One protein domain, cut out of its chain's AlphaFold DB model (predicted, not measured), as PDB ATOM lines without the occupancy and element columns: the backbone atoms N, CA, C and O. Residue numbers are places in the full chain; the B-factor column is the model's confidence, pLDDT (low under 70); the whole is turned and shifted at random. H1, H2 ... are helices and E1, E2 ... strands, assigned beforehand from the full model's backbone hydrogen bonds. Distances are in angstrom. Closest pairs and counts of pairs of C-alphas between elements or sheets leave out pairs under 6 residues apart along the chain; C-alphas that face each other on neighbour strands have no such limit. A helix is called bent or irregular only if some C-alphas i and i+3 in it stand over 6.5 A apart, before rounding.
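Overview. This is residues 192 to 297 of the 302 residues of an uncharacterized protein of bacterium (UniProt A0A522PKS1). One strongly twisted sheet makes the body: three long strands, E2, E6 and E1, run side by side along the longest axis, and beyond E1 the sheet turns away through the bent E5 into the short hairpin E3 and E4. The helix H2 packs on one face, along E1, and the small H1 is on the opposite face. The printed part has 106 residues, with two named helices and six named strands along the chain as E1 E2 E3 E4 H1 E5 H2 E6; the mixed sheet has the order E2 E6 E1 E5 E4 E3, and the class is mixed, helices and strands. The whole is compact, with a radius of gyration of the C-alphas of 13.4 A, yet elongated, spanning 44 by 25 by 17 A.

Arrangement. Start at the inner strand E6, residues 285 to 296: it is parallel to E1, residues 192 to 201, with N 197 and O 291 2.9 A apart. On the other side of E6 find the antiparallel edge strand E2, residues 210 to 220, with N 214 and O 290 2.9 A apart. E1 is antiparallel to E5, residues 258 to 266, where N 198 and O 264 are 2.7 A apart. E5 bends by 76 degrees at residue 261, and its residues 264 to 266 pair with E4, residues 242 to 245; N 243 and O 265 are 2.8 A apart. E4 forms a hairpin with the edge strand E3, residues 228 to 230, with N 244 and O 229 2.8 A apart. H2, residues 267 to 278, is on the sheet at a height of 7.9 A, only just over E1 with 3 C-alphas falling on it, and runs along the strands at 23 degrees to E1 on the local plane; their closest C-alphas are those of Leu 195 and Ser 269, 6.2 A apart. H1, residues 247 to 251, is on the opposite face, over none of the strands, at a height of 4.5 A, only just above the sheet's level; its closest C-alpha pair with E5 is Gln 250 and Leu 263, 6.0 A apart. In H1 and H2 every O i to N i+4 pair is within hydrogen-bond range.

Along the chain. Find C-alpha 192 at (164.176, 188.223, 157.362); from there E1 runs 26.6 A, bending by 51 degrees at residue 196. E2 covers 29.5 A, E5 17.8 A and H2 15.9 A, while E3, E4 and H1 are short. E6 covers 32.5 A and ends at C-alpha 296, (163.826, 200.962, 182.769).

Size, cuts and confidence. The C-alphas of Ser 206 and Ala 281 are the two farthest apart, at 44.0 A. The printed part has no cut, and the link from E3 to E4, 11 residues, is long. Mean pLDDT of the printed part is 88.3; look for values under 70 at residues 202 to 206, 234 to 235 and 259 to 261.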
ATOM      1  N   THR A 192     164.418 187.987 155.932       85.00
ATOM      2  CA  THR A 192     164.176 188.223 157.362       85.00
ATOM      3  C   THR A 192     165.360 187.726 158.186       85.00
ATOM      4  O   THR A 192     165.670 186.538 158.135       85.00
ATOM      5  N   LEU A 193     166.001 188.620 158.941       88.25
ATOM      6  CA  LEU A 193     167.146 188.321 159.816       88.25
ATOM      7  C   LEU A 193     166.774 188.535 161.290       88.25
ATOM      8  O   LEU A 193     165.719 189.099 161.574       88.25
ATOM      9  N   ALA A 194     167.618 188.097 162.225       89.81
ATOM     10  CA  ALA A 194     167.388 188.256 163.663       89.81
ATOM     11  C   ALA A 194     168.530 189.024 164.338       89.81
ATOM     12  O   ALA A 194     169.695 188.813 164.005       89.81
ATOM     13  N   LEU A 195     168.187 189.881 165.302       93.25
ATOM     14  CA  LEU A 195     169.135 190.649 166.111       93.25
ATOM     15  C   LEU A 195     168.654 190.711 167.565       93.25
ATOM     16  O   LEU A 195     167.477 190.971 167.812       93.25
ATOM     17  N   ASN A 196     169.555 190.518 168.524       91.81
ATOM     18  CA  ASN A 196     169.265 190.755 169.937       91.81
ATOM     19  C   ASN A 196     169.824 192.115 170.339       91.81
ATOM     20  O   ASN A 196     170.937 192.449 169.964       91.81
ATOM     21  N   ALA A 197     169.062 192.890 171.099       89.31
ATOM     22  CA  ALA A 197     169.464 194.221 171.526       89.31
ATOM     23  C   ALA A 197     169.076 194.482 172.988       89.31
ATOM     24  O   ALA A 197     168.279 193.755 173.588       89.31
ATOM     25  N   ALA A 198     169.621 195.543 173.561       88.56
ATOM     26  CA  ALA A 198     169.226 196.101 174.839       88.56
ATOM     27  C   ALA A 198     168.998 197.604 174.706       88.56
ATOM     28  O   ALA A 198     169.620 198.265 173.880       88.56
ATOM     29  N   SER A 199     168.134 198.160 175.551       86.12
ATOM     30  CA  SER A 199     168.063 199.608 175.723       86.12
ATOM     31  C   SER A 199     167.875 200.001 177.181       86.12
ATOM     32  O   SER A 199     167.176 199.309 177.919       86.12
ATOM     33  N   ASN A 200     168.463 201.127 177.580       80.62
ATOM     34  CA  ASN A 200     168.204 201.775 178.859       80.62
ATOM     35  C   ASN A 200     167.104 202.833 178.666       80.62
ATOM     36  O   ASN A 200     167.325 203.869 178.041       80.62
ATOM     37  N   ALA A 201     165.907 202.584 179.200       76.44
ATOM     38  CA  ALA A 201     164.796 203.531 179.123       76.44
ATOM     39  C   ALA A 201     164.828 204.481 180.327       76.44
ATOM     40  O   ALA A 201     164.859 204.042 181.472       76.44
ATOM     41  N   THR A 202     164.785 205.794 180.097       67.25
ATOM     42  CA  THR A 202     164.793 206.809 181.174       67.25
ATOM     43  C   THR A 202     163.412 207.105 181.746       67.25
ATOM     44  O   THR A 202     163.304 207.854 182.716       67.25
ATOM     45  N   SER A 203     162.345 206.543 181.174       61.88
ATOM     46  CA  SER A 203     160.989 206.765 181.672       61.88
ATOM     47  C   SER A 203     160.867 206.248 183.107       61.88
ATOM     48  O   SER A 203     160.972 205.043 183.344       61.88
ATOM     49  N   GLY A 204     160.645 207.164 184.056       54.25
ATOM     50  CA  GLY A 204     160.389 206.836 185.457       54.25
ATOM     51  C   GLY A 204     159.219 205.859 185.561       54.25
ATOM     52  O   GLY A 204     158.102 206.168 185.152       54.25
ATOM     53  N   GLY A 205     159.498 204.657 186.059       64.44
ATOM     54  CA  GLY A 205     158.548 203.554 186.080       64.44
ATOM     55  C   GLY A 205     159.060 202.359 186.880       64.44
ATOM     56  O   GLY A 205     160.006 202.461 187.660       64.44
ATOM     57  N   SER A 206     158.394 201.220 186.701       66.94
ATOM     58  CA  SER A 206     158.730 199.956 187.363       66.94
ATOM     59  C   SER A 206     160.141 199.483 187.000       66.94
ATOM     60  O   SER A 206     160.523 199.532 185.838       66.94
ATOM     61  N   CYS A 207     160.872 198.927 187.969       79.12
ATOM     62  CA  CYS A 207     162.196 198.306 187.808       79.12
ATOM     63  C   CYS A 207     162.202 196.973 187.043       79.12
ATOM     64  O   CYS A 207     163.159 196.201 187.115       79.12
ATOM     65  N   VAL A 208     161.102 196.646 186.374       83.56
ATOM     66  CA  VAL A 208     160.922 195.350 185.733       83.56
ATOM     67  C   VAL A 208     161.400 195.448 184.296       83.56
ATOM     68  O   VAL A 208     160.851 196.203 183.496       83.56
ATOM     69  N   GLN A 209     162.423 194.658 183.980       88.81
ATOM     70  CA  GLN A 209     162.875 194.459 182.608       88.81
ATOM     71  C   GLN A 209     161.755 193.825 181.786       88.81
ATOM     72  O   GLN A 209     161.059 192.923 182.259       88.81
ATOM     73  N   PHE A 210     161.607 194.264 180.543       89.19
ATOM     74  CA  PHE A 210     160.670 193.655 179.609       89.19
ATOM     75  C   PHE A 210     161.321 193.457 178.248       89.19
ATOM     76  O   PHE A 210     162.233 194.184 177.861       89.19
ATOM     77  N   THR A 211     160.844 192.455 177.518       93.06
ATOM     78  CA  THR A 211     161.320 192.146 176.170       93.06
ATOM     79  C   THR A 211     160.310 192.631 175.146       93.06
ATOM     80  O   THR A 211     159.101 192.483 175.333       93.06
ATOM     81  N   ARG A 212     160.805 193.189 174.044       92.06
ATOM     82  CA  ARG A 212     159.983 193.660 172.940       92.06
ATOM     83  C   ARG A 212     160.573 193.234 171.607       92.06
ATOM     84  O   ARG A 212     161.766 193.388 171.382       92.06
ATOM     85  N   ASN A 213     159.706 192.752 170.723       94.50
ATOM     86  CA  ASN A 213     160.083 192.332 169.380       94.50
ATOM     87  C   ASN A 213     159.551 193.342 168.363       94.50
ATOM     88  O   ASN A 213     158.374 193.696 168.421       94.50
ATOM     89  N   GLN A 214     160.401 193.771 167.435       94.50
ATOM     90  CA  GLN A 214     160.035 194.646 166.321       94.50
ATOM     91  C   GLN A 214     160.663 194.156 165.023       94.50
ATOM     92  O   GLN A 214     161.794 193.678 165.019       94.50
ATOM     93  N   THR A 215     159.946 194.322 163.915       95.12
ATOM     94  CA  THR A 215     160.495 194.113 162.572       95.12
ATOM     95  C   THR A 215     160.890 195.461 161.984       95.12
ATOM     96  O   THR A 215     160.053 196.348 161.834       95.12
ATOM     97  N   ILE A 216     162.165 195.608 161.641       95.06
ATOM     98  CA  ILE A 216     162.778 196.864 161.208       95.06
ATOM     99  C   ILE A 216     163.154 196.734 159.740       95.06
ATOM    100  O   ILE A 216     163.870 195.810 159.357       95.06
ATOM    101  N   GLY A 217     162.665 197.647 158.910       93.81
ATOM    102  CA  GLY A 217     162.968 197.667 157.488       93.81
ATOM    103  C   GLY A 217     161.904 198.379 156.660       93.81
ATOM    104  O   GLY A 217     160.896 198.836 157.204       93.81
ATOM    105  N   PRO A 218     162.108 198.463 155.339       95.12
ATOM    106  CA  PRO A 218     163.204 197.837 154.591       95.12
ATOM    107  C   PRO A 218     164.548 198.587 154.728       95.12
ATOM    108  O   PRO A 218     164.572 199.815 154.712       95.12
ATOM    109  N   ILE A 219     165.660 197.850 154.848       95.12
ATOM    110  CA  ILE A 219     167.040 198.379 154.826       95.12
ATOM    111  C   ILE A 219     167.791 197.718 153.669       95.12
ATOM    112  O   ILE A 219     167.779 196.490 153.550       95.12
ATOM    113  N   ALA A 220     168.468 198.497 152.823       94.88
ATOM    114  CA  ALA A 220     169.306 197.921 151.776       94.88
ATOM    115  C   ALA A 220     170.493 197.170 152.402       94.88
ATOM    116  O   ALA A 220     171.151 197.689 153.301       94.88
ATOM    117  N   ALA A 221     170.813 195.970 151.913       95.06
ATOM    118  CA  ALA A 221     171.916 195.168 152.451       95.06
ATOM    119  C   ALA A 221     173.256 195.931 152.476       95.06
ATOM    120  O   ALA A 221     174.029 195.781 153.417       95.06
ATOM    121  N   SER A 222     173.508 196.809 151.494       96.62
ATOM    122  CA  SER A 222     174.703 197.667 151.466       96.62
ATOM    123  C   SER A 222     174.731 198.757 152.542       96.62
ATOM    124  O   SER A 222     175.802 199.278 152.838       96.62
ATOM    125  N   GLN A 223     173.579 199.121 153.108       97.12
ATOM    126  CA  GLN A 223     173.470 200.123 154.169       97.12
ATOM    127  C   GLN A 223     173.638 199.517 155.561       97.12
ATOM    128  O   GLN A 223     174.021 200.247 156.466       97.12
ATOM    129  N   MET A 224     173.438 198.204 155.738       96.88
ATOM    130  CA  MET A 224     173.489 197.559 157.059       96.88
ATOM    131  C   MET A 224     174.758 197.886 157.875       96.88
ATOM    132  O   MET A 224     174.610 198.216 159.048       96.88
ATOM    133  N   PRO A 225     175.987 197.901 157.309       97.38
ATOM    134  CA  PRO A 225     177.189 198.270 158.067       97.38
ATOM    135  C   PRO A 225     177.197 199.705 158.610       97.38
ATOM    136  O   PRO A 225     177.964 199.996 159.521       97.38
ATOM    137  N   LEU A 226     176.385 200.603 158.044       96.94
ATOM    138  CA  LEU A 226     176.260 201.998 158.474       96.94
ATOM    139  C   LEU A 226     175.215 202.177 159.582       96.94
ATOM    140  O   LEU A 226     175.178 203.226 160.219       96.94
ATOM    141  N   GLU A 227     174.386 201.159 159.824       96.44
ATOM    142  CA  GLU A 227     173.322 201.184 160.828       96.44
ATOM    143  C   GLU A 227     173.793 200.698 162.208       96.44
ATOM    144  O   GLU A 227     172.975 200.349 163.056       96.44
ATOM    145  N   GLY A 228     175.102 200.659 162.445       95.25
ATOM    146  CA  GLY A 228     175.679 200.318 163.739       95.25
ATOM    147  C   GLY A 228     177.044 200.967 163.910       95.25
ATOM    148  O   GLY A 228     177.887 200.905 163.017       95.25
ATOM    149  N   ALA A 229     177.266 201.596 165.061       94.94
ATOM    150  CA  ALA A 229     178.535 202.216 165.412       94.94
ATOM    151  C   ALA A 229     179.017 201.707 166.778       94.94
ATOM    152  O   ALA A 229     178.201 201.588 167.689       94.94
ATOM    153  N   PRO A 230     180.320 201.425 166.959       93.25
ATOM    154  CA  PRO A 230     180.848 201.075 168.272       93.25
ATOM    155  C   PRO A 230     180.585 202.179 169.301       93.25
ATOM    156  O   PRO A 230     180.982 203.331 169.100       93.25
ATOM    157  N   ASP A 231     179.956 201.818 170.417       88.69
ATOM    158  CA  ASP A 231     179.786 202.698 171.567       88.69
ATOM    159  C   ASP A 231     181.045 202.643 172.438       88.69
ATOM    160  O   ASP A 231     181.359 201.650 173.099       88.69
ATOM    161  N   THR A 232     181.787 203.746 172.435       83.06
ATOM    162  CA  THR A 232     183.011 203.897 173.233       83.06
ATOM    163  C   THR A 232     182.741 204.427 174.640       83.06
ATOM    164  O   THR A 232     183.678 204.539 175.431       83.06
ATOM    165  N   SER A 233     181.485 204.741 174.981       80.25
ATOM    166  CA  SER A 233     181.129 205.279 176.294       80.25
ATOM    167  C   SER A 233     181.390 204.273 177.418       80.25
ATOM    168  O   SER A 233     181.754 204.676 178.521       80.25
ATOM    169  N   GLY A 234     181.249 202.970 177.138       66.12
ATOM    170  CA  GLY A 234     181.526 201.884 178.081       66.12
ATOM    171  C   GLY A 234     180.670 201.910 179.354       66.12
ATOM    172  O   GLY A 234     180.993 201.207 180.312       66.12
ATOM    173  N   GLN A 235     179.606 202.721 179.406       68.12
ATOM    174  CA  GLN A 235     178.804 202.915 180.612       68.12
ATOM    175  C   GLN A 235     177.455 202.198 180.525       68.12
ATOM    176  O   GLN A 235     176.655 202.448 179.634       68.12
ATOM    177  N   GLY A 236     177.176 201.350 181.520       72.38
ATOM    178  CA  GLY A 236     175.812 200.928 181.860       72.38
ATOM    179  C   GLY A 236     175.177 199.844 180.986       72.38
ATOM    180  O   GLY A 236     174.015 199.515 181.215       72.38
ATOM    181  N   TRP A 237     175.902 199.268 180.024       79.62
ATOM    182  CA  TRP A 237     175.400 198.162 179.203       79.62
ATOM    183  C   TRP A 237     175.724 196.788 179.803       79.62
ATOM    184  O   TRP A 237     176.784 196.611 180.407       79.62
ATOM    185  N   PRO A 238     174.856 195.777 179.607       79.25
ATOM    186  CA  PRO A 238     175.119 194.408 180.045       79.25
ATOM    187  C   PRO A 238     176.148 193.681 179.160       79.25
ATOM    188  O   PRO A 238     176.506 192.541 179.459       79.25
ATOM    189  N   PHE A 239     176.622 194.312 178.079       81.12
ATOM    190  CA  PHE A 239     177.510 193.708 177.089       81.12
ATOM    191  C   PHE A 239     178.879 194.405 177.045       81.12
ATOM    192  O   PHE A 239     178.944 195.634 177.140       81.12
ATOM    193  N   PRO A 240     179.980 193.657 176.845       81.19
ATOM    194  CA  PRO A 240     181.268 194.237 176.486       81.19
ATOM    195  C   PRO A 240     181.249 194.706 175.020       81.19
ATOM    196  O   PRO A 240     180.815 193.960 174.147       81.19
ATOM    197  N   ASN A 241     181.768 195.911 174.754       88.25
ATOM    198  CA  ASN A 241     181.825 196.542 173.422       88.25
ATOM    199  C   ASN A 241     180.444 196.647 172.735       88.25
ATOM    200  O   ASN A 241     180.185 195.930 171.764       88.25
ATOM    201  N   PRO A 242     179.541 197.501 173.248       92.19
ATOM    202  CA  PRO A 242     178.235 197.698 172.635       92.19
ATOM    203  C   PRO A 242     178.352 198.343 171.248       92.19
ATOM    204  O   PRO A 242     179.250 199.144 170.986       92.19
ATOM    205  N   ILE A 243     177.422 197.995 170.364       94.38
ATOM    206  CA  ILE A 243     177.179 198.662 169.086       94.38
ATOM    207  C   ILE A 243     175.870 199.438 169.205       94.38
ATOM    208  O   ILE A 243     174.807 198.826 169.325       94.38
ATOM    209  N   THR A 244     175.939 200.762 169.104       94.06
ATOM    210  CA  THR A 244     174.756 201.620 169.022       94.06
ATOM    211  C   THR A 244     174.132 201.493 167.648       94.06
ATOM    212  O   THR A 244     174.780 201.747 166.630       94.06
ATOM    213  N   LEU A 245     172.862 201.098 167.622       94.88
ATOM    214  CA  LEU A 245     172.123 200.885 166.388       94.88
ATOM    215  C   LEU A 245     171.654 202.216 165.783       94.88
ATOM    216  O   LEU A 245     171.331 203.175 166.486       94.88
ATOM    217  N   GLY A 246     171.614 202.268 164.456       94.94
ATOM    218  CA  GLY A 246     171.284 203.449 163.665       94.94
ATOM    219  C   GLY A 246     169.813 203.855 163.745       94.94
ATOM    220  O   GLY A 246     168.969 203.184 164.348       94.94
ATOM    221  N   ALA A 247     169.483 204.972 163.094       93.88
ATOM    222  CA  ALA A 247     168.162 205.598 163.158       93.88
ATOM    223  C   ALA A 247     166.971 204.657 162.860       93.88
ATOM    224  O   ALA A 247     165.994 204.729 163.608       93.88
ATOM    225  N   PRO A 248     167.015 203.744 161.864       94.69
ATOM    226  CA  PRO A 248     165.916 202.812 161.605       94.69
ATOM    227  C   PRO A 248     165.563 201.959 162.826       94.69
ATOM    228  O   PRO A 248     164.386 201.724 163.103       94.69
ATOM    229  N   PHE A 249     166.578 201.542 163.587       94.56
ATOM    230  CA  PHE A 249     166.394 200.762 164.801       94.56
ATOM    231  C   PHE A 249     165.862 201.619 165.942       94.56
ATOM    232  O   PHE A 249     164.918 201.219 166.619       94.56
ATOM    233  N   GLN A 250     166.401 202.824 166.109       91.88
ATOM    234  CA  GLN A 250     165.954 203.749 167.149       91.88
ATOM    235  C   GLN A 250     164.480 204.135 166.977       91.88
ATOM    236  O   GLN A 250     163.696 204.069 167.925       91.88
ATOM    237  N   THR A 251     164.068 204.487 165.756       91.75
ATOM    238  CA  THR A 251     162.693 204.910 165.464       91.75
ATOM    239  C   THR A 251     161.674 203.802 165.723       91.75
ATOM    240  O   THR A 251     160.592 204.090 166.231       91.75
ATOM    241  N   ALA A 252     162.021 202.537 165.463       91.94
ATOM    242  CA  ALA A 252     161.133 201.396 165.707       91.94
ATOM    243  C   ALA A 252     160.787 201.175 167.196       91.94
ATOM    244  O   ALA A 252     159.836 200.456 167.509       91.94
ATOM    245  N   TYR A 253     161.540 201.795 168.109       90.06
ATOM    246  CA  TYR A 253     161.348 201.686 169.555       90.06
ATOM    247  C   TYR A 253     161.055 203.028 170.249       90.06
ATOM    248  O   TYR A 253     160.978 203.075 171.477       90.06
ATOM    249  N   MET A 254     160.844 204.125 169.512       87.25
ATOM    250  CA  MET A 254     160.603 205.453 170.107       87.25
ATOM    251  C   MET A 254     159.405 205.504 171.069       87.25
ATOM    252  O   MET A 254     159.435 206.230 172.060       87.25
ATOM    253  N   ASP A 255     158.370 204.705 170.833       83.38
ATOM    254  CA  ASP A 255     157.190 204.606 171.699       83.38
ATOM    255  C   ASP A 255     157.457 203.901 173.043       83.38
ATOM    256  O   ASP A 255     156.616 203.959 173.936       83.38
ATOM    257  N   THR A 256     158.636 203.294 173.230       80.06
ATOM    258  CA  THR A 256     159.075 202.781 174.544       80.06
ATOM    259  C   THR A 256     159.768 203.827 175.415       80.06
ATOM    260  O   THR A 256     160.223 203.502 176.507       80.06
ATOM    261  N   GLY A 257     159.831 205.088 174.969       76.94
ATOM    262  CA  GLY A 257     160.452 206.165 175.742       76.94
ATOM    263  C   GLY A 257     161.976 206.048 175.818       76.94
ATOM    264  O   GLY A 257     162.581 206.482 176.799       76.94
ATOM    265  N   LEU A 258     162.595 205.438 174.801       77.06
ATOM    266  CA  LEU A 258     164.050 205.371 174.695       77.06
ATOM    267  C   LEU A 258     164.620 206.765 174.439       77.06
ATOM    268  O   LEU A 258     164.139 207.492 173.569       77.06
ATOM    269  N   TYR A 259     165.670 207.118 175.176       67.19
ATOM    270  CA  TYR A 259     166.504 208.284 174.894       67.19
ATOM    271  C   TYR A 259     167.885 207.836 174.419       67.19
ATOM    272  O   TYR A 259     168.322 206.719 174.684       67.19
ATOM    273  N   SER A 260     168.569 208.752 173.732       65.44
ATOM    274  CA  SER A 260     169.970 208.624 173.313       65.44
ATOM    275  C   SER A 260     170.866 208.082 174.449       65.44
ATOM    276  O   SER A 260     170.732 208.563 175.576       65.44
ATOM    277  N   PRO A 261     171.805 207.151 174.177       62.16
ATOM    278  CA  PRO A 261     172.257 206.718 172.848       62.16
ATOM    279  C   PRO A 261     171.287 205.762 172.136       62.16
ATOM    280  O   PRO A 261     171.352 205.661 170.915       62.16
ATOM    281  N   GLY A 262     170.312 205.197 172.863       84.75
ATOM    282  CA  GLY A 262     169.178 204.478 172.294       84.75
ATOM    283  C   GLY A 262     169.228 202.957 172.482       84.75
ATOM    284  O   GLY A 262     169.345 202.469 173.605       84.75
ATOM    285  N   LEU A 263     168.993 202.213 171.401       91.94
ATOM    286  CA  LEU A 263     169.077 200.759 171.296       91.94
ATOM    287  C   LEU A 263     170.497 200.311 170.909       91.94
ATOM    288  O   LEU A 263     171.033 200.760 169.894       91.94
ATOM    289  N   ASP A 264     171.054 199.373 171.667       93.69
ATOM    290  CA  ASP A 264     172.409 198.853 171.494       93.69
ATOM    291  C   ASP A 264     172.396 197.322 171.384       93.69
ATOM    292  O   ASP A 264     171.557 196.646 171.975       93.69
ATOM    293  N   THR A 265     173.325 196.745 170.631       94.56
ATOM    294  CA  THR A 265     173.525 195.290 170.514       94.56
ATOM    295  C   THR A 265     174.936 194.915 170.950       94.56
ATOM    296  O   THR A 265     175.837 195.751 170.958       94.56
ATOM    297  N   ASP A 266     175.168 193.651 171.293       93.56
ATOM    298  CA  ASP A 266     176.529 193.148 171.442       93.56
ATOM    299  C   ASP A 266     177.224 192.997 170.071       93.56
ATOM    300  O   ASP A 266     176.570 192.759 169.047       93.56
ATOM    301  N   GLN A 267     178.557 193.105 170.064       93.75
ATOM    302  CA  GLN A 267     179.388 192.982 168.860       93.75
ATOM    303  C   GLN A 267     179.171 191.656 168.113       93.75
ATOM    304  O   GLN A 267     179.175 191.643 166.887       93.75
ATOM    305  N   THR A 268     178.956 190.540 168.821       94.19
ATOM    306  CA  THR A 268     178.814 189.218 168.183       94.19
ATOM    307  C   THR A 268     177.505 189.126 167.403       94.19
ATOM    308  O   THR A 268     177.495 188.658 166.264       94.19
ATOM    309  N   SER A 269     176.404 189.606 167.985       94.06
ATOM    310  CA  SER A 269     175.106 189.699 167.311       94.06
ATOM    311  C   SER A 269     175.162 190.637 166.101       94.06
ATOM    312  O   SER A 269     174.599 190.315 165.052       94.06
ATOM    313  N   TRP A 270     175.883 191.760 166.207       96.12
ATOM    314  CA  TRP A 270     176.087 192.679 165.085       96.12
ATOM    315  C   TRP A 270     176.900 192.045 163.950       96.12
ATOM    316  O   TRP A 270     176.463 192.050 162.801       96.12
ATOM    317  N   ASP A 271     178.036 191.419 164.263       95.62
ATOM    318  CA  ASP A 271     178.888 190.750 163.273       95.62
ATOM    319  C   ASP A 271     178.143 189.608 162.566       95.62
ATOM    320  O   ASP A 271     178.284 189.422 161.354       95.62
ATOM    321  N   ALA A 272     177.299 188.865 163.292       94.62
ATOM    322  CA  ALA A 272     176.446 187.829 162.716       94.62
ATOM    323  C   ALA A 272     175.412 188.407 161.734       94.62
ATOM    324  O   ALA A 272     175.195 187.825 160.666       94.62
ATOM    325  N   LEU A 273     174.802 189.552 162.063       95.62
ATOM    326  CA  LEU A 273     173.897 190.265 161.161       95.62
ATOM    327  C   LEU A 273     174.641 190.744 159.906       95.62
ATOM    328  O   LEU A 273     174.174 190.509 158.789       95.62
ATOM    329  N   LEU A 274     175.829 191.335 160.073       96.44
ATOM    330  CA  LEU A 274     176.657 191.796 158.960       96.44
ATOM    331  C   LEU A 274     177.082 190.650 158.042       96.44
ATOM    332  O   LEU A 274     176.967 190.783 156.824       96.44
ATOM    333  N   ALA A 275     177.498 189.511 158.598       95.31
ATOM    334  CA  ALA A 275     177.847 188.320 157.826       95.31
ATOM    335  C   ALA A 275     176.662 187.801 156.994       95.31
ATOM    336  O   ALA A 275     176.840 187.423 155.836       95.31
ATOM    337  N   GLN A 276     175.445 187.834 157.551       94.31
ATOM    338  CA  GLN A 276     174.228 187.457 156.826       94.31
ATOM    339  C   GLN A 276     173.910 188.450 155.700       94.31
ATOM    340  O   GLN A 276     173.602 188.031 154.584       94.31
ATOM    341  N   THR A 277     174.031 189.760 155.947       94.94
ATOM    342  CA  THR A 277     173.787 190.779 154.911       94.94
ATOM    343  C   THR A 277     174.880 190.857 153.848       94.94
ATOM    344  O   THR A 277     174.579 191.161 152.698       94.94
ATOM    345  N   GLY A 278     176.128 190.527 154.189       94.62
ATOM    346  CA  GLY A 278     177.269 190.568 153.272       94.62
ATOM    347  C   GLY A 278     177.192 189.538 152.142       94.62
ATOM    348  O   GLY A 278     177.854 189.702 151.121       94.62
ATOM    349  N   GLY A 279     176.361 188.500 152.294       91.81
ATOM    350  CA  GLY A 279     176.061 187.530 151.238       91.81
ATOM    351  C   GLY A 279     174.978 187.975 150.246       91.81
ATOM    352  O   GLY A 279     174.714 187.260 149.280       91.81
ATOM    353  N   LEU A 280     174.327 189.120 150.474       93.69
ATOM    354  CA  LEU A 280     173.227 189.622 149.649       93.69
ATOM    355  C   LEU A 280     173.715 190.676 148.645       93.69
ATOM    356  O   LEU A 280     174.680 191.398 148.887       93.69
ATOM    357  N   ALA A 281     173.014 190.815 147.514       93.69
ATOM    358  CA  ALA A 281     173.256 191.936 146.607       93.69
ATOM    359  C   ALA A 281     172.949 193.257 147.330       93.69
ATOM    360  O   ALA A 281     171.960 193.333 148.057       93.69
ATOM    361  N   GLY A 282     173.749 194.305 147.115       91.94
ATOM    362  CA  GLY A 282     173.663 195.543 147.904       91.94
ATOM    363  C   GLY A 282     172.286 196.224 147.906       91.94
ATOM    364  O   GLY A 282     171.903 196.821 148.904       91.94
ATOM    365  N   ASN A 283     171.510 196.085 146.829       92.50
ATOM    366  CA  ASN A 283     170.148 196.622 146.702       92.50
ATOM    367  C   ASN A 283     169.047 195.693 147.254       92.50
ATOM    368  O   ASN A 283     167.865 196.020 147.146       92.50
ATOM    369  N   THR A 284     169.409 194.532 147.806       92.94
ATOM    370  CA  THR A 284     168.454 193.605 148.423       92.94
ATOM    371  C   THR A 284     167.867 194.258 149.662       92.94
ATOM    372  O   THR A 284     168.611 194.689 150.541       92.94
ATOM    373  N   GLN A 285     166.540 194.323 149.735       94.44
ATOM    374  CA  GLN A 285     165.839 194.854 150.897       94.44
ATOM    375  C   GLN A 285     165.772 193.794 152.001       94.44
ATOM    376  O   GLN A 285     165.308 192.670 151.781       94.44
ATOM    377  N   VAL A 286     166.230 194.171 153.187       95.44
ATOM    378  CA  VAL A 286     166.316 193.324 154.375       95.44
ATOM    379  C   VAL A 286     165.342 193.835 155.430       95.44
ATOM    380  O   VAL A 286     165.184 195.044 155.612       95.44
ATOM    381  N   TYR A 287     164.698 192.905 156.128       96.06
ATOM    382  CA  TYR A 287     163.876 193.171 157.301       96.06
ATOM    383  C   TYR A 287     164.498 192.447 158.495       96.06
ATOM    384  O   TYR A 287     164.740 191.242 158.443       96.06
ATOM    385  N   VAL A 288     164.777 193.167 159.571       96.25
ATOM    386  CA  VAL A 288     165.453 192.630 160.754       96.25
ATOM    387  C   VAL A 288     164.441 192.501 161.882       96.25
ATOM    388  O   VAL A 288     163.872 193.490 162.332       96.25
ATOM    389  N   ASN A 289     164.200 191.278 162.340       96.25
ATOM    390  CA  ASN A 289     163.459 191.015 163.564       96.25
ATOM    391  C   ASN A 289     164.389 191.231 164.753       96.25
ATOM    392  O   ASN A 289     165.242 190.396 165.059       96.25
ATOM    393  N   THR A 290     164.218 192.356 165.428       95.69
ATOM    394  CA  THR A 290     164.997 192.705 166.609       95.69
ATOM    395  C   THR A 290     164.227 192.340 167.866       95.69
ATOM    396  O   THR A 290     163.072 192.731 168.014       95.69
ATOM    397  N   THR A 291     164.878 191.609 168.766       95.19
ATOM    398  CA  THR A 291     164.405 191.306 170.122       95.19
ATOM    399  C   THR A 291     165.186 192.174 171.098       95.19
ATOM    400  O   THR A 291     166.374 191.942 171.313       95.19
ATOM    401  N   ALA A 292     164.544 193.190 171.667       93.56
ATOM    402  CA  ALA A 292     165.167 194.126 172.593       93.56
ATOM    403  C   ALA A 292     164.759 193.849 174.043       93.56
ATOM    404  O   ALA A 292     163.566 193.784 174.349       93.56
ATOM    405  N   THR A 293     165.731 193.755 174.950       92.94
ATOM    406  CA  THR A 293     165.486 193.805 176.399       92.94
ATOM    407  C   THR A 293     165.590 195.249 176.876       92.94
ATOM    408  O   THR A 293     166.638 195.880 176.758       92.94
ATOM    409  N   ILE A 294     164.498 195.785 177.412       89.69
ATOM    410  CA  ILE A 294     164.424 197.164 177.884       89.69
ATOM    411  C   ILE A 294     164.644 197.192 179.396       89.69
ATOM    412  O   ILE A 294     163.929 196.532 180.154       89.69
ATOM    413  N   TYR A 295     165.637 197.970 179.820       86.50
ATOM    414  CA  TYR A 295     166.027 198.214 181.203       86.50
ATOM    415  C   TYR A 295     165.508 199.598 181.623       86.50
ATOM    416  O   TYR A 295     166.133 200.612 181.307       86.50
ATOM    417  N   PRO A 296     164.343 199.688 182.282       82.25
ATOM    418  CA  PRO A 296     163.826 200.962 182.769       82.25
ATOM    419  C   PRO A 296     164.677 201.527 183.914       82.25
ATOM    420  O   PRO A 296     165.190 200.792 184.760       82.25
ATOM    421  N   ALA A 297     164.792 202.853 183.967       78.38
ATOM    422  CA  ALA A 297     165.483 203.567 185.026       78.38
ATOM    423  C   ALA A 297     164.741 203.407 186.363       78.38
ATOM    424  O   ALA A 297     163.667 203.965 186.595       78.38
TER     425      ALA A 297